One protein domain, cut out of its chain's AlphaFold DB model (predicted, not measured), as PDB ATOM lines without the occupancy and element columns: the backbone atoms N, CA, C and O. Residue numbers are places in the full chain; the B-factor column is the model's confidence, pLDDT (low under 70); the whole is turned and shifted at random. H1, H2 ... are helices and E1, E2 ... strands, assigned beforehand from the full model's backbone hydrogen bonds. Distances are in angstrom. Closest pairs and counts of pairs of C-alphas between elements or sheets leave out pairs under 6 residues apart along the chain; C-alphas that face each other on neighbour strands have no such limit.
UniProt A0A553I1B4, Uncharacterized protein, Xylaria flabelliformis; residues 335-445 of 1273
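What this domain is: This is residues 335 to 445 of the 1273 residues of an uncharacterized protein of Xylaria flabelliformis (UniProt A0A553I1B4). A small body has the short strand pair E1 and E4 in its middle, with H2 and H3 close by; on one side the hairpin E2 and E3 reaches outward, E3 packing on the first residues of H4, and on the other side residues 433 to 445, of which 433 to 440 belong to H5, stick out. Residues 342 to 351, of which 342 and 343 belong to the small helix H1, also stick out. The printed part has 111 residues, with five named helices and four named strands in the order H1, E1, H2, H3, H4, E2, E3, E4, H5; its class is mixed, helices and strands, and both two-stranded sheets, E1 with E4 and E2 with E3, are antiparallel. It is only just compact, close to loose, with a radius of gyration of the C-alphas of 15.8 A, and only just flat, spanning 50 by 43 by 24 A.

Where its parts are: H1 is residues 340 to 343, beginning at C-alpha 340 at (-18.199, -59.596, 41.142). E1 is residues 357 to 359, H2 residues 360 to 364 and H3 residues 375 to 379. H4, residues 382 to 396, is the longest helix, 20.1 A from C-alpha 382 at (-27.658, -51.957, 37.032) to C-alpha 396. E2 is residues 407 to 410, E3 residues 413 to 419, 15.1 A long, and E4 residues 426 to 428. H5, residues 429 to 440, is 16.4 A long and ends at C-alpha 440 at (-9.449, -37.275, 16.439).

How they stand to each other: H1 and H3 are close but not clearly touching, the closest C-alphas being Leu 340 and Cys 377, 5.7 A apart. E1 and E4 are antiparallel at 150 degrees, with N 358 and O 427 within hydrogen-bond range at 2.9 A. The closest C-alphas of E1 and H3 are Val 357 and Leu 375, 6.3 A apart; those of E1 and H5 are Val 357 and Leu 429, 5.8 A apart. H2 and H4 only just touch, with 3 pairs of C-alphas within 8 A, made by residues 389 to 390 of H4 alone; the closest are Cys 362 and His 390, 7.1 A apart. H3 and H4 meet only through their link. E2 and E3 form a hairpin, antiparallel at 141 degrees, with N 408 and O 418 at 2.8 A. The closest C-alphas of H4 and E3 are Gln 383 and Tyr 417, 6.5 A apart. H4 and H5 are apart. Every O i to N i+4 pair is within hydrogen-bond range in H2, H3 and H5, and 9 of 11 are in H4; H1 is too short for such a pair.

The domain as a whole: The C-alphas of Glu 412 and Ser 443 are the two farthest apart, at 51.6 A. Without the stretches that stand free, the body spans 33 by 32 by 24 A. The printed part has no cut, and the one long link is H1 to E1, 13 residues. Mean pLDDT of the printed part is 75.8; it is under 70 in residues 341 to 355, 399 to 402 and 441 to 445.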
ATOM      1  N   SER A 335     -19.381 -50.492  41.092       80.44
ATOM      2  CA  SER A 335     -20.085 -51.414  42.002       80.44
ATOM      3  C   SER A 335     -19.533 -51.383  43.440       80.44
ATOM      4  O   SER A 335     -20.259 -51.716  44.386       80.44
ATOM      5  N   GLY A 336     -18.270 -50.983  43.624       82.31
ATOM      6  CA  GLY A 336     -17.536 -50.969  44.892       82.31
ATOM      7  C   GLY A 336     -17.479 -52.357  45.529       82.31
ATOM      8  O   GLY A 336     -17.184 -53.350  44.867       82.31
ATOM      9  N   ALA A 337     -17.885 -52.452  46.798       77.06
ATOM     10  CA  ALA A 337     -17.985 -53.702  47.566       77.06
ATOM     11  C   ALA A 337     -19.036 -54.731  47.062       77.06
ATOM     12  O   ALA A 337     -19.359 -55.665  47.784       77.06
ATOM     13  N   ASN A 338     -19.596 -54.547  45.861       76.44
ATOM     14  CA  ASN A 338     -20.443 -55.511  45.139       76.44
ATOM     15  C   ASN A 338     -19.879 -55.811  43.732       76.44
ATOM     16  O   ASN A 338     -20.614 -56.148  42.797       76.44
ATOM     17  N   CYS A 339     -18.577 -55.587  43.543       80.81
ATOM     18  CA  CYS A 339     -17.857 -55.954  42.336       80.81
ATOM     19  C   CYS A 339     -17.692 -57.478  42.289       80.81
ATOM     20  O   CYS A 339     -17.050 -58.052  43.165       80.81
ATOM     21  N   LEU A 340     -18.219 -58.130  41.247       71.25
ATOM     22  CA  LEU A 340     -18.199 -59.596  41.142       71.25
ATOM     23  C   LEU A 340     -16.775 -60.176  41.186       71.25
ATOM     24  O   LEU A 340     -16.578 -61.257  41.722       71.25
ATOM     25  N   ASN A 341     -15.767 -59.429  40.724       68.50
ATOM     26  CA  ASN A 341     -14.359 -59.842  40.780       68.50
ATOM     27  C   ASN A 341     -13.754 -59.821  42.206       68.50
ATOM     28  O   ASN A 341     -12.612 -60.246  42.380       68.50
ATOM     29  N   LEU A 342     -14.475 -59.305  43.210       69.75
ATOM     30  CA  LEU A 342     -14.111 -59.379  44.633       69.75
ATOM     31  C   LEU A 342     -14.833 -60.528  45.359       69.75
ATOM     32  O   LEU A 342     -14.272 -61.096  46.294       69.75
ATOM     33  N   ASP A 343     -16.052 -60.865  44.925       60.09
ATOM     34  CA  ASP A 343     -16.897 -61.895  45.545       60.09
ATOM     35  C   ASP A 343     -16.669 -63.300  44.939       60.09
ATOM     36  O   ASP A 343     -16.639 -64.299  45.664       60.09
ATOM     37  N   ASP A 344     -16.470 -63.391  43.620       53.31
ATOM     38  CA  ASP A 344     -16.472 -64.641  42.851       53.31
ATOM     39  C   ASP A 344     -15.041 -65.052  42.440       53.31
ATOM     40  O   ASP A 344     -14.453 -64.523  41.498       53.31
ATOM     41  N   SER A 345     -14.460 -66.022  43.156       50.06
ATOM     42  CA  SER A 345     -13.064 -66.475  42.960       50.06
ATOM     43  C   SER A 345     -12.902 -67.838  42.267       50.06
ATOM     44  O   SER A 345     -11.793 -68.177  41.860       50.06
ATOM     45  N   ASP A 346     -13.987 -68.604  42.095       51.66
ATOM     46  CA  ASP A 346     -13.980 -69.987  41.569       51.66
ATOM     47  C   ASP A 346     -15.000 -70.224  40.423       51.66
ATOM     48  O   ASP A 346     -15.293 -71.365  40.041       51.66
ATOM     49  N   SER A 347     -15.558 -69.154  39.847       47.66
ATOM     50  CA  SER A 347     -16.462 -69.248  38.690       47.66
ATOM     51  C   SER A 347     -15.727 -69.638  37.400       47.66
ATOM     52  O   SER A 347     -14.522 -69.439  37.238       47.66
ATOM     53  N   LYS A 348     -16.445 -70.287  36.472       44.69
ATOM     54  CA  LYS A 348     -15.824 -70.934  35.303       44.69
ATOM     55  C   LYS A 348     -15.152 -69.910  34.386       44.69
ATOM     56  O   LYS A 348     -15.745 -68.892  34.058       44.69
ATOM     57  N   MET A 349     -13.987 -70.286  33.855       46.88
ATOM     58  CA  MET A 349     -13.275 -69.586  32.777       46.88
ATOM     59  C   MET A 349     -14.027 -69.694  31.432       46.88
ATOM     60  O   MET A 349     -13.568 -70.362  30.498       46.88
ATOM     61  N   GLU A 350     -15.206 -69.080  31.338       49.31
ATOM     62  CA  GLU A 350     -15.820 -68.737  30.054       49.31
ATOM     63  C   GLU A 350     -15.030 -67.573  29.435       49.31
ATOM     64  O   GLU A 350     -14.469 -66.736  30.138       49.31
ATOM     65  N   VAL A 351     -14.836 -67.615  28.114       51.47
ATOM     66  CA  VAL A 351     -13.833 -66.781  27.424       51.47
ATOM     67  C   VAL A 351     -14.510 -65.576  26.791       51.47
ATOM     68  O   VAL A 351     -14.461 -65.400  25.573       51.47
ATOM     69  N   ASP A 352     -15.120 -64.775  27.652       48.72
ATOM     70  CA  ASP A 352     -15.427 -63.385  27.361       48.72
ATOM     71  C   ASP A 352     -14.273 -62.531  27.900       48.72
ATOM     72  O   ASP A 352     -13.647 -62.849  28.916       48.72
ATOM     73  N   GLU A 353     -13.891 -61.505  27.147       54.41
ATOM     74  CA  GLU A 353     -12.764 -60.643  27.506       54.41
ATOM     75  C   GLU A 353     -13.103 -59.830  28.774       54.41
ATOM     76  O   GLU A 353     -14.284 -59.597  29.043       54.41
ATOM     77  N   PRO A 354     -12.108 -59.347  29.550       54.03
ATOM     78  CA  PRO A 354     -12.334 -58.339  30.586       54.03
ATOM     79  C   PRO A 354     -12.684 -56.998  29.921       54.03
ATOM     80  O   PRO A 354     -11.879 -56.069  29.852       54.03
ATOM     81  N   LEU A 355     -13.893 -56.939  29.364       67.81
ATOM     82  CA  LEU A 355     -14.492 -55.764  28.762       67.81
ATOM     83  C   LEU A 355     -14.817 -54.794  29.891       67.81
ATOM     84  O   LEU A 355     -15.874 -54.881  30.516       67.81
ATOM     85  N   VAL A 356     -13.886 -53.877  30.148       81.56
ATOM     86  CA  VAL A 356     -14.189 -52.666  30.903       81.56
ATOM     87  C   VAL A 356     -15.312 -51.944  30.162       81.56
ATOM     88  O   VAL A 356     -15.215 -51.711  28.953       81.56
ATOM     89  N   VAL A 357     -16.394 -51.644  30.876       86.00
ATOM     90  CA  VAL A 357     -17.584 -50.989  30.326       86.00
ATOM     91  C   VAL A 357     -17.903 -49.720  31.102       86.00
ATOM     92  O   VAL A 357     -17.792 -49.673  32.330       86.00
ATOM     93  N   PHE A 358     -18.306 -48.697  30.362       88.12
ATOM     94  CA  PHE A 358     -18.763 -47.411  30.863       88.12
ATOM     95  C   PHE A 358     -20.292 -47.349  30.758       88.12
ATOM     96  O   PHE A 358     -20.859 -47.873  29.797       88.12
ATOM     97  N   CYS A 359     -20.973 -46.710  31.713       88.94
ATOM     98  CA  CYS A 359     -22.406 -46.447  31.590       88.94
ATOM     99  C   CYS A 359     -22.618 -45.238  30.670       88.94
ATOM    100  O   CYS A 359     -22.125 -44.149  30.965       88.94
ATOM    101  N   GLN A 360     -23.351 -45.425  29.570       86.69
ATOM    102  CA  GLN A 360     -23.504 -44.422  28.512       86.69
ATOM    103  C   GLN A 360     -24.033 -43.086  29.051       86.69
ATOM    104  O   GLN A 360     -23.417 -42.048  28.831       86.69
ATOM    105  N   GLU A 361     -25.126 -43.119  29.817       85.69
ATOM    106  CA  GLU A 361     -25.749 -41.908  30.370       85.69
ATOM    107  C   GLU A 361     -24.879 -41.252  31.457       85.69
ATOM    108  O   GLU A 361     -24.813 -40.027  31.536       85.69
ATOM    109  N   CYS A 362     -24.146 -42.028  32.271       86.94
ATOM    110  CA  CYS A 362     -23.236 -41.420  33.246       86.94
ATOM    111  C   CYS A 362     -22.146 -40.602  32.569       86.94
ATOM    112  O   CYS A 362     -21.841 -39.512  33.037       86.94
ATOM    113  N   VAL A 363     -21.552 -41.131  31.503       84.62
ATOM    114  CA  VAL A 363     -20.379 -40.513  30.893       84.62
ATOM    115  C   VAL A 363     -20.771 -39.413  29.901       84.62
ATOM    116  O   VAL A 363     -20.156 -38.353  29.930       84.62
ATOM    117  N   ASN A 364     -21.826 -39.607  29.102       83.31
ATOM    118  CA  ASN A 364     -22.274 -38.616  28.116       83.31
ATOM    119  C   ASN A 364     -23.141 -37.503  28.734       83.31
ATOM    120  O   ASN A 364     -22.893 -36.325  28.490       83.31
ATOM    121  N   ASP A 365     -24.153 -37.865  29.531       79.94
ATOM    122  CA  ASP A 365     -25.226 -36.940  29.937       79.94
ATOM    123  C   ASP A 365     -25.014 -36.395  31.364       79.94
ATOM    124  O   ASP A 365     -25.347 -35.247  31.683       79.94
ATOM    125  N   LEU A 366     -24.424 -37.213  32.244       80.94
ATOM    126  CA  LEU A 366     -24.091 -36.825  33.617       80.94
ATOM    127  C   LEU A 366     -22.632 -36.356  33.776       80.94
ATOM    128  O   LEU A 366     -22.328 -35.711  34.777       80.94
ATOM    129  N   GLY A 367     -21.735 -36.597  32.816       81.75
ATOM    130  CA  GLY A 367     -20.319 -36.216  32.925       81.75
ATOM    131  C   GLY A 367     -19.623 -36.812  34.160       81.75
ATOM    132  O   GLY A 367     -18.903 -36.115  34.869       81.75
ATOM    133  N   LEU A 368     -19.897 -38.084  34.468       83.31
ATOM    134  CA  LEU A 368     -19.391 -38.818  35.632       83.31
ATOM    135  C   LEU A 368     -18.621 -40.071  35.206       83.31
ATOM    136  O   LEU A 368     -19.100 -40.865  34.397       83.31
ATOM    137  N   ALA A 369     -17.460 -40.305  35.824       80.88
ATOM    138  CA  ALA A 369     -16.572 -41.425  35.509       80.88
ATOM    139  C   ALA A 369     -17.095 -42.768  36.065       80.88
ATOM    140  O   ALA A 369     -16.567 -43.316  37.033       80.88
ATOM    141  N   SER A 370     -18.149 -43.314  35.455       84.69
ATOM    142  CA  SER A 370     -18.644 -44.662  35.755       84.69
ATOM    143  C   SER A 370     -17.793 -45.721  35.046       84.69
ATOM    144  O   SER A 370     -17.724 -45.716  33.817       84.69
ATOM    145  N   ILE A 371     -17.179 -46.647  35.786       86.62
ATOM    146  CA  ILE A 371     -16.321 -47.705  35.231       86.62
ATOM    147  C   ILE A 371     -16.706 -49.045  35.860       86.62
ATOM    148  O   ILE A 371     -16.749 -49.184  37.083       86.62
ATOM    149  N   PHE A 372     -16.945 -50.066  35.041       86.94
ATOM    150  CA  PHE A 372     -17.253 -51.418  35.502       86.94
ATOM    151  C   PHE A 372     -16.295 -52.440  34.897       86.94
ATOM    152  O   PHE A 372     -15.917 -52.351  33.734       86.94
ATOM    153  N   CYS A 373     -15.902 -53.429  35.702       82.94
ATOM    154  CA  CYS A 373     -14.882 -54.417  35.333       82.94
ATOM    155  C   CYS A 373     -15.341 -55.484  34.319       82.94
ATOM    156  O   CYS A 373     -14.502 -56.187  33.758       82.94
ATOM    157  N   SER A 374     -16.653 -55.636  34.119       80.69
ATOM    158  CA  SER A 374     -17.261 -56.519  33.120       80.69
ATOM    159  C   SER A 374     -18.726 -56.139  32.887       80.69
ATOM    160  O   SER A 374     -19.377 -55.585  33.780       80.69
ATOM    161  N   LEU A 375     -19.275 -56.508  31.724       83.81
ATOM    162  CA  LEU A 375     -20.706 -56.364  31.422       83.81
ATOM    163  C   LEU A 375     -21.588 -57.082  32.456       83.81
ATOM    164  O   LEU A 375     -22.599 -56.532  32.878       83.81
ATOM    165  N   HIS A 376     -21.182 -58.262  32.935       82.25
ATOM    166  CA  HIS A 376     -21.928 -58.987  33.968       82.25
ATOM    167  C   HIS A 376     -21.902 -58.267  35.331       82.25
ATOM    168  O   HIS A 376     -22.905 -58.239  36.042       82.25
ATOM    169  N   CYS A 377     -20.785 -57.617  35.682       84.62
ATOM    170  CA  CYS A 377     -20.697 -56.800  36.894       84.62
ATOM    171  C   CYS A 377     -21.551 -55.523  36.806       84.62
ATOM    172  O   CYS A 377     -22.045 -55.068  37.840       84.62
ATOM    173  N   TYR A 378     -21.732 -54.962  35.604       86.06
ATOM    174  CA  TYR A 378     -22.684 -53.877  35.353       86.06
ATOM    175  C   TYR A 378     -24.130 -54.367  35.480       86.06
ATOM    176  O   TYR A 378     -24.855 -53.854  36.321       86.06
ATOM    177  N   ASP A 379     -24.515 -55.398  34.723       84.44
ATOM    178  CA  ASP A 379     -25.858 -56.003  34.693       84.44
ATOM    179  C   ASP A 379     -26.395 -56.313  36.104       84.44
ATOM    180  O   ASP A 379     -27.391 -55.737  36.545       84.44
ATOM    181  N   VAL A 380     -25.646 -57.094  36.893       84.81
ATOM    182  CA  VAL A 380     -26.022 -57.466  38.272       84.81
ATOM    183  C   VAL A 380     -26.131 -56.256  39.221       84.81
ATOM    184  O   VAL A 380     -26.814 -56.327  40.243       84.81
ATOM    185  N   ASN A 381     -25.495 -55.124  38.896       86.31
ATOM    186  CA  ASN A 381     -25.559 -53.887  39.678       86.31
ATOM    187  C   ASN A 381     -26.404 -52.771  39.023       86.31
ATOM    188  O   ASN A 381     -26.512 -51.698  39.621       86.31
ATOM    189  N   PHE A 382     -27.028 -52.998  37.859       86.06
ATOM    190  CA  PHE A 382     -27.658 -51.957  37.032       86.06
ATOM    191  C   PHE A 382     -28.683 -51.131  37.813       86.06
ATOM    192  O   PHE A 382     -28.553 -49.911  37.918       86.06
ATOM    193  N   GLN A 383     -29.643 -51.803  38.459       86.81
ATOM    194  CA  GLN A 383     -30.643 -51.146  39.303       86.81
ATOM    195  C   GLN A 383     -29.989 -50.289  40.401       86.81
ATOM    196  O   GLN A 383     -30.351 -49.131  40.587       86.81
ATOM    197  N   ARG A 384     -28.990 -50.826  41.113       86.12
ATOM    198  CA  ARG A 384     -28.296 -50.109  42.195       86.12
ATOM    199  C   ARG A 384     -27.520 -48.894  41.681       86.12
ATOM    200  O   ARG A 384     -27.405 -47.912  42.410       86.12
ATOM    201  N   HIS A 385     -26.966 -48.965  40.473       88.00
ATOM    202  CA  HIS A 385     -26.294 -47.840  39.831       88.00
ATOM    203  C   HIS A 385     -27.308 -46.757  39.441       88.00
ATOM    204  O   HIS A 385     -27.132 -45.599  39.824       88.00
ATOM    205  N   ARG A 386     -28.421 -47.140  38.799       86.62
ATOM    206  CA  ARG A 386     -29.526 -46.234  38.449       86.62
ATOM    207  C   ARG A 386     -30.132 -45.547  39.676       86.62
ATOM    208  O   ARG A 386     -30.199 -44.320  39.708       86.62
ATOM    209  N   ASP A 387     -30.469 -46.307  40.715       86.56
ATOM    210  CA  ASP A 387     -31.091 -45.791  41.943       86.56
ATOM    211  C   ASP A 387     -30.166 -44.857  42.760       86.56
ATOM    212  O   ASP A 387     -30.660 -44.053  43.549       86.56
ATOM    213  N   ARG A 388     -28.832 -44.953  42.612       85.56
ATOM    214  CA  ARG A 388     -27.857 -44.174  43.411       85.56
ATOM    215  C   ARG A 388     -27.126 -43.065  42.666       85.56
ATOM    216  O   ARG A 388     -26.672 -42.131  43.319       85.56
ATOM    217  N   VAL A 389     -26.961 -43.190  41.351       85.50
ATOM    218  CA  VAL A 389     -26.223 -42.225  40.525       85.50
ATOM    219  C   VAL A 389     -27.185 -41.516  39.584       85.50
ATOM    220  O   VAL A 389     -27.316 -40.303  39.655       85.50
ATOM    221  N   HIS A 390     -27.933 -42.260  38.769       86.12
ATOM    222  CA  HIS A 390     -28.778 -41.647  37.745       86.12
ATOM    223  C   HIS A 390     -29.934 -40.842  38.341       86.12
ATOM    224  O   HIS A 390     -30.046 -39.655  38.050       86.12
ATOM    225  N   LEU A 391     -30.762 -41.428  39.216       83.50
ATOM    226  CA  LEU A 391     -31.913 -40.703  39.774       83.50
ATOM    227  C   LEU A 391     -31.502 -39.425  40.548       83.50
ATOM    228  O   LEU A 391     -32.057 -38.370  40.235       83.50
ATOM    229  N   PRO A 392     -30.507 -39.440  41.464       84.12
ATOM    230  CA  PRO A 392     -30.139 -38.241  42.230       84.12
ATOM    231  C   PRO A 392     -29.356 -37.178  41.442       84.12
ATOM    232  O   PRO A 392     -29.257 -36.041  41.906       84.12
ATOM    233  N   GLU A 393     -28.748 -37.527  40.303       82.69
ATOM    234  CA  GLU A 393     -28.065 -36.570  39.415       82.69
ATOM    235  C   GLU A 393     -29.030 -35.992  38.369       82.69
ATOM    236  O   GLU A 393     -29.007 -34.785  38.134       82.69
ATOM    237  N   ARG A 394     -29.950 -36.804  37.817       83.44
ATOM    238  CA  ARG A 394     -31.085 -36.316  37.011       83.44
ATOM    239  C   ARG A 394     -31.921 -35.309  37.801       83.44
ATOM    240  O   ARG A 394     -32.221 -34.241  37.279       83.44
ATOM    241  N   GLU A 395     -32.236 -35.608  39.065       80.62
ATOM    242  CA  GLU A 395     -32.950 -34.689  39.965       80.62
ATOM    243  C   GLU A 395     -32.160 -33.387  40.185       80.62
ATOM    244  O   GLU A 395     -32.699 -32.303  39.973       80.62
ATOM    245  N   ARG A 396     -30.854 -33.464  40.491       79.69
ATOM    246  CA  ARG A 396     -29.991 -32.272  40.639       79.69
ATOM    247  C   ARG A 396     -29.825 -31.442  39.361       79.69
ATOM    248  O   ARG A 396     -29.533 -30.254  39.466       79.69
ATOM    249  N   ARG A 397     -30.016 -32.036  38.178       78.69
ATOM    250  CA  ARG A 397     -29.972 -31.357  36.868       78.69
ATOM    251  C   ARG A 397     -31.355 -30.985  36.317       78.69
ATOM    252  O   ARG A 397     -31.429 -30.473  35.206       78.69
ATOM    253  N   ASN A 398     -32.440 -31.233  37.059       72.38
ATOM    254  CA  ASN A 398     -33.834 -31.114  36.596       72.38
ATOM    255  C   ASN A 398     -34.141 -31.903  35.296       72.38
ATOM    256  O   ASN A 398     -35.059 -31.557  34.552       72.38
ATOM    257  N   HIS A 399     -33.387 -32.969  35.005       69.62
ATOM    258  CA  HIS A 399     -33.432 -33.680  33.725       69.62
ATOM    259  C   HIS A 399     -34.367 -34.901  33.776       69.62
ATOM    260  O   HIS A 399     -33.957 -36.036  34.040       69.62
ATOM    261  N   ALA A 400     -35.661 -34.655  33.556       60.16
ATOM    262  CA  ALA A 400     -36.731 -35.645  33.688       60.16
ATOM    263  C   ALA A 400     -36.833 -36.612  32.485       60.16
ATOM    264  O   ALA A 400     -37.733 -36.500  31.655       60.16
ATOM    265  N   ILE A 401     -35.931 -37.596  32.414       64.44
ATOM    266  CA  ILE A 401     -36.031 -38.724  31.469       64.44
ATOM    267  C   ILE A 401     -37.045 -39.751  31.997       64.44
ATOM    268  O   ILE A 401     -36.818 -40.339  33.059       64.44
ATOM    269  N   ASP A 402     -38.122 -40.013  31.247       63.94
ATOM    270  CA  ASP A 402     -39.006 -41.158  31.500       63.94
ATOM    271  C   ASP A 402     -38.482 -42.415  30.787       63.94
ATOM    272  O   ASP A 402     -38.766 -42.667  29.620       63.94
ATOM    273  N   ASP A 403     -37.690 -43.206  31.507       71.19
ATOM    274  CA  ASP A 403     -37.020 -44.407  31.007       71.19
ATOM    275  C   ASP A 403     -37.792 -45.712  31.278       71.19
ATOM    276  O   ASP A 403     -37.254 -46.796  31.050       71.19
ATOM    277  N   LYS A 404     -39.063 -45.648  31.718       70.38
ATOM    278  CA  LYS A 404     -39.889 -46.842  32.016       70.38
ATOM    279  C   LYS A 404     -39.952 -47.846  30.859       70.38
ATOM    280  O   LYS A 404     -40.021 -49.051  31.106       70.38
ATOM    281  N   ASP A 405     -39.900 -47.377  29.613       73.12
ATOM    282  CA  ASP A 405     -39.920 -48.237  28.423       73.12
ATOM    283  C   ASP A 405     -38.590 -48.928  28.091       73.12
ATOM    284  O   ASP A 405     -38.561 -49.848  27.273       73.12
ATOM    285  N   HIS A 406     -37.515 -48.583  28.796       75.38
ATOM    286  CA  HIS A 406     -36.245 -49.310  28.763       75.38
ATOM    287  C   HIS A 406     -36.097 -50.281  29.948       75.38
ATOM    288  O   HIS A 406     -35.115 -51.018  30.011       75.38
ATOM    289  N   LEU A 407     -37.079 -50.340  30.861       82.56
ATOM    290  CA  LEU A 407     -37.057 -51.195  32.053       82.56
ATOM    291  C   LEU A 407     -37.988 -52.409  31.945       82.56
ATOM    292  O   LEU A 407     -39.123 -52.326  31.463       82.56
ATOM    293  N   GLU A 408     -37.510 -53.544  32.444       80.56
ATOM    294  CA  GLU A 408     -38.248 -54.796  32.595       80.56
ATOM    295  C   GLU A 408     -38.388 -55.108  34.092       80.56
ATOM    296  O   GLU A 408     -37.398 -55.299  34.796       80.56
ATOM    297  N   PHE A 409     -39.624 -55.100  34.598       83.19
ATOM    298  CA  PHE A 409     -39.931 -55.294  36.019       83.19
ATOM    299  C   PHE A 409     -40.181 -56.774  36.325       83.19
ATOM    300  O   PHE A 409     -40.859 -57.468  35.564       83.19
ATOM    301  N   HIS A 410     -39.660 -57.269  37.451       79.50
ATOM    302  CA  HIS A 410     -39.814 -58.677  37.811       79.50
ATOM    303  C   HIS A 410     -41.262 -58.974  38.255       79.50
ATOM    304  O   HIS A 410     -41.754 -58.318  39.173       79.50
ATOM    305  N   PRO A 411     -41.953 -59.989  37.693       73.62
ATOM    306  CA  PRO A 411     -43.389 -60.209  37.924       73.62
ATOM    307  C   PRO A 411     -43.760 -60.637  39.356       73.62
ATOM    308  O   PRO A 411     -44.941 -60.705  39.682       73.62
ATOM    309  N   GLU A 412     -42.773 -60.938  40.204       76.69
ATOM    310  CA  GLU A 412     -42.960 -61.251  41.631       76.69
ATOM    311  C   GLU A 412     -42.558 -60.094  42.572       76.69
ATOM    312  O   GLU A 412     -42.861 -60.147  43.759       76.69
ATOM    313  N   ASP A 413     -41.863 -59.065  42.069       75.19
ATOM    314  CA  ASP A 413     -41.292 -57.961  42.855       75.19
ATOM    315  C   ASP A 413     -41.246 -56.683  41.987       75.19
ATOM    316  O   ASP A 413     -40.240 -56.409  41.336       75.19
ATOM    317  N   GLU A 414     -42.293 -55.846  42.013       70.94
ATOM    318  CA  GLU A 414     -42.353 -54.565  41.262       70.94
ATOM    319  C   GLU A 414     -41.198 -53.597  41.598       70.94
ATOM    320  O   GLU A 414     -40.898 -52.668  40.852       70.94
ATOM    321  N   ARG A 415     -40.529 -53.811  42.737       74.00
ATOM    322  CA  ARG A 415     -39.353 -53.049  43.182       74.00
ATOM    323  C   ARG A 415     -38.031 -53.548  42.590       74.00
ATOM    324  O   ARG A 415     -37.003 -52.934  42.873       74.00
ATOM    325  N   ARG A 416     -38.022 -54.642  41.818       76.62
ATOM    326  CA  ARG A 416     -36.847 -55.121  41.076       76.62
ATOM    327  C   ARG A 416     -37.045 -54.941  39.582       76.62
ATOM    328  O   ARG A 416     -38.064 -55.363  39.036       76.62
ATOM    329  N   TYR A 417     -36.041 -54.372  38.929       83.44
ATOM    330  CA  TYR A 417     -36.047 -54.166  37.488       83.44
ATOM    331  C   TYR A 417     -34.659 -54.389  36.876       83.44
ATOM    332  O   TYR A 417     -33.634 -54.160  37.520       83.44
ATOM    333  N   SER A 418     -34.635 -54.800  35.614       81.38
ATOM    334  CA  SER A 418     -33.451 -54.844  34.748       81.38
ATOM    335  C   SER A 418     -33.663 -53.942  33.527       81.38
ATOM    336  O   SER A 418     -34.783 -53.509  33.257       81.38
ATOM    337  N   ALA A 419     -32.604 -53.648  32.773       81.38
ATOM    338  CA  ALA A 419     -32.763 -53.057  31.444       81.38
ATOM    339  C   ALA A 419     -33.354 -54.097  30.474       81.38
ATOM    340  O   ALA A 419     -32.922 -55.251  30.489       81.38
ATOM    341  N   ARG A 420     -34.280 -53.694  29.592       80.38
ATOM    342  CA  ARG A 420     -34.790 -54.552  28.496       80.38
ATOM    343  C   ARG A 420     -33.680 -54.923  27.507       80.38
ATOM    344  O   ARG A 420     -33.682 -56.007  26.930       80.38
ATOM    345  N   LYS A 421     -32.708 -54.020  27.319       83.38
ATOM    346  CA  LYS A 421     -31.518 -54.238  26.493       83.38
ATOM    347  C   LYS A 421     -30.303 -53.528  27.092       83.38
ATOM    348  O   LYS A 421     -30.054 -52.354  26.854       83.38
ATOM    349  N   ILE A 422     -29.525 -54.285  27.863       81.44
ATOM    350  CA  ILE A 422     -28.322 -53.826  28.583       81.44
ATOM    351  C   ILE A 422     -27.292 -53.167  27.640       81.44
ATOM    352  O   ILE A 422     -26.620 -52.215  28.026       81.44
ATOM    353  N   GLU A 423     -27.219 -53.629  26.388       79.31
ATOM    354  CA  GLU A 423     -26.346 -53.092  25.332       79.31
ATOM    355  C   GLU A 423     -26.606 -51.609  24.995       79.31
ATOM    356  O   GLU A 423     -25.711 -50.956  24.478       79.31
ATOM    357  N   GLU A 424     -27.798 -51.064  25.273       82.19
ATOM    358  CA  GLU A 424     -28.160 -49.663  24.966       82.19
ATOM    359  C   GLU A 424     -27.815 -48.678  26.096       82.19
ATOM    360  O   GLU A 424     -27.992 -47.472  25.944       82.19
ATOM    361  N   HIS A 425     -27.302 -49.178  27.226       82.25
ATOM    362  CA  HIS A 425     -26.862 -48.364  28.363       82.25
ATOM    363  C   HIS A 425     -25.343 -48.450  28.603       82.25
ATOM    364  O   HIS A 425     -24.836 -47.909  29.589       82.25
ATOM    365  N   ILE A 426     -24.607 -49.120  27.710       87.25
ATOM    366  CA  ILE A 426     -23.178 -49.425  27.837       87.25
ATOM    367  C   ILE A 426     -22.396 -48.885  26.638       87.25
ATOM    368  O   ILE A 426     -22.757 -49.133  25.493       87.25
ATOM    369  N   ILE A 427     -21.233 -48.290  26.911       86.12
ATOM    370  CA  ILE A 427     -20.146 -48.153  25.932       86.12
ATOM    371  C   ILE A 427     -19.008 -49.086  26.369       86.12
ATOM    372  O   ILE A 427     -18.546 -49.004  27.510       86.12
ATOM    373  N   SER A 428     -18.540 -49.992  25.501       85.00
ATOM    374  CA  SER A 428     -17.365 -50.816  25.826       85.00
ATOM    375  C   SER A 428     -16.068 -50.035  25.614       85.00
ATOM    376  O   SER A 428     -15.988 -49.165  24.745       85.00
ATOM    377  N   LEU A 429     -15.015 -50.375  26.365       83.31
ATOM    378  CA  LEU A 429     -13.692 -49.769  26.190       83.31
ATOM    379  C   LEU A 429     -13.169 -49.893  24.751       83.31
ATOM    380  O   LEU A 429     -12.539 -48.965  24.250       83.31
ATOM    381  N   ARG A 430     -13.447 -51.009  24.065       81.69
ATOM    382  CA  ARG A 430     -13.034 -51.199  22.668       81.69
ATOM    383  C   ARG A 430     -13.739 -50.200  21.751       81.69
ATOM    384  O   ARG A 430     -13.074 -49.576  20.928       81.69
ATOM    385  N   ASP A 431     -15.045 -50.032  21.924       84.62
ATOM    386  CA  ASP A 431     -15.856 -49.178  21.054       84.62
ATOM    387  C   ASP A 431     -15.532 -47.694  21.295       84.62
ATOM    388  O   ASP A 431     -15.276 -46.968  20.334       84.62
ATOM    389  N   ALA A 432     -15.397 -47.280  22.564       83.69
ATOM    390  CA  ALA A 432     -14.943 -45.940  22.950       83.69
ATOM    391  C   ALA A 432     -13.566 -45.596  22.355       83.69
ATOM    392  O   ALA A 432     -13.400 -44.531  21.761       83.69
ATOM    393  N   MET A 433     -12.591 -46.515  22.430       79.69
ATOM    394  CA  MET A 433     -11.282 -46.316  21.795       79.69
ATOM    395  C   MET A 433     -11.392 -46.154  20.273       79.69
ATOM    396  O   MET A 433     -10.708 -45.300  19.712       79.69
ATOM    397  N   THR A 434     -12.247 -46.931  19.597       80.25
ATOM    398  CA  THR A 434     -12.412 -46.813  18.136       80.25
ATOM    399  C   THR A 434     -13.168 -45.561  17.697       80.25
ATOM    400  O   THR A 434     -12.869 -45.036  16.628       80.25
ATOM    401  N   ASP A 435     -14.123 -45.072  18.490       81.50
ATOM    402  CA  ASP A 435     -14.853 -43.827  18.225       81.50
ATOM    403  C   ASP A 435     -13.949 -42.604  18.460       81.50
ATOM    404  O   ASP A 435     -13.832 -41.745  17.588       81.50
ATOM    405  N   TRP A 436     -13.191 -42.573  19.563       82.81
ATOM    406  CA  TRP A 436     -12.180 -41.538  19.806       82.81
ATOM    407  C   TRP A 436     -11.120 -41.472  18.691       82.81
ATOM    408  O   TRP A 436     -10.805 -40.384  18.205       82.81
ATOM    409  N   GLN A 437     -10.620 -42.620  18.219       79.12
ATOM    410  CA  GLN A 437      -9.667 -42.694  17.099       79.12
ATOM    411  C   GLN A 437     -10.260 -42.202  15.771       79.12
ATOM    412  O   GLN A 437      -9.546 -41.591  14.977       79.12
ATOM    413  N   GLN A 438     -11.550 -42.446  15.521       78.62
ATOM    414  CA  GLN A 438     -12.237 -41.942  14.326       78.62
ATOM    415  C   GLN A 438     -12.454 -40.425  14.384       78.62
ATOM    416  O   GLN A 438     -12.293 -39.758  13.370       78.62
ATOM    417  N   ARG A 439     -12.779 -39.872  15.560       75.44
ATOM    418  CA  ARG A 439     -13.055 -38.433  15.740       75.44
ATOM    419  C   ARG A 439     -11.811 -37.549  15.767       75.44
ATOM    420  O   ARG A 439     -11.894 -36.388  15.386       75.44
ATOM    421  N   THR A 440     -10.686 -38.062  16.260       72.75
ATOM    422  CA  THR A 440      -9.449 -37.275  16.439       72.75
ATOM    423  C   THR A 440      -8.469 -37.379  15.271       72.75
ATOM    424  O   THR A 440      -7.454 -36.689  15.278       72.75
ATOM    425  N   GLU A 441      -8.707 -38.294  14.322       60.03
ATOM    426  CA  GLU A 441      -7.736 -38.761  13.312       60.03
ATOM    427  C   GLU A 441      -6.385 -39.247  13.906       60.03
ATOM    428  O   GLU A 441      -5.432 -39.558  13.182       60.03
ATOM    429  N   ALA A 442      -6.284 -39.357  15.237       55.75
ATOM    430  CA  ALA A 442      -5.036 -39.578  15.945       55.75
ATOM    431  C   ALA A 442      -4.605 -41.043  15.838       55.75
ATOM    432  O   ALA A 442      -5.127 -41.936  16.509       55.75
ATOM    433  N   SER A 443      -3.575 -41.291  15.026       41.84
ATOM    434  CA  SER A 443      -2.974 -42.616  14.829       41.84
ATOM    435  C   SER A 443      -2.098 -43.079  16.009       41.84
ATOM    436  O   SER A 443      -0.967 -43.540  15.836       41.84
ATOM    437  N   MET A 444      -2.656 -43.032  17.228       40.62
ATOM    438  CA  MET A 444      -2.178 -43.802  18.381       40.62
ATOM    439  C   MET A 444      -1.945 -45.251  17.942       40.62
ATOM    440  O   MET A 444      -2.861 -45.931  17.476       40.62
ATOM    441  N   SER A 445      -0.696 -45.716  18.032       38.28
ATOM    442  CA  SER A 445      -0.265 -46.911  17.306       38.28
ATOM    443  C   SER A 445      -0.786 -48.205  17.936       38.28
ATOM    444  O   SER A 445      -0.082 -48.910  18.668       38.28
TER     445      SER A 445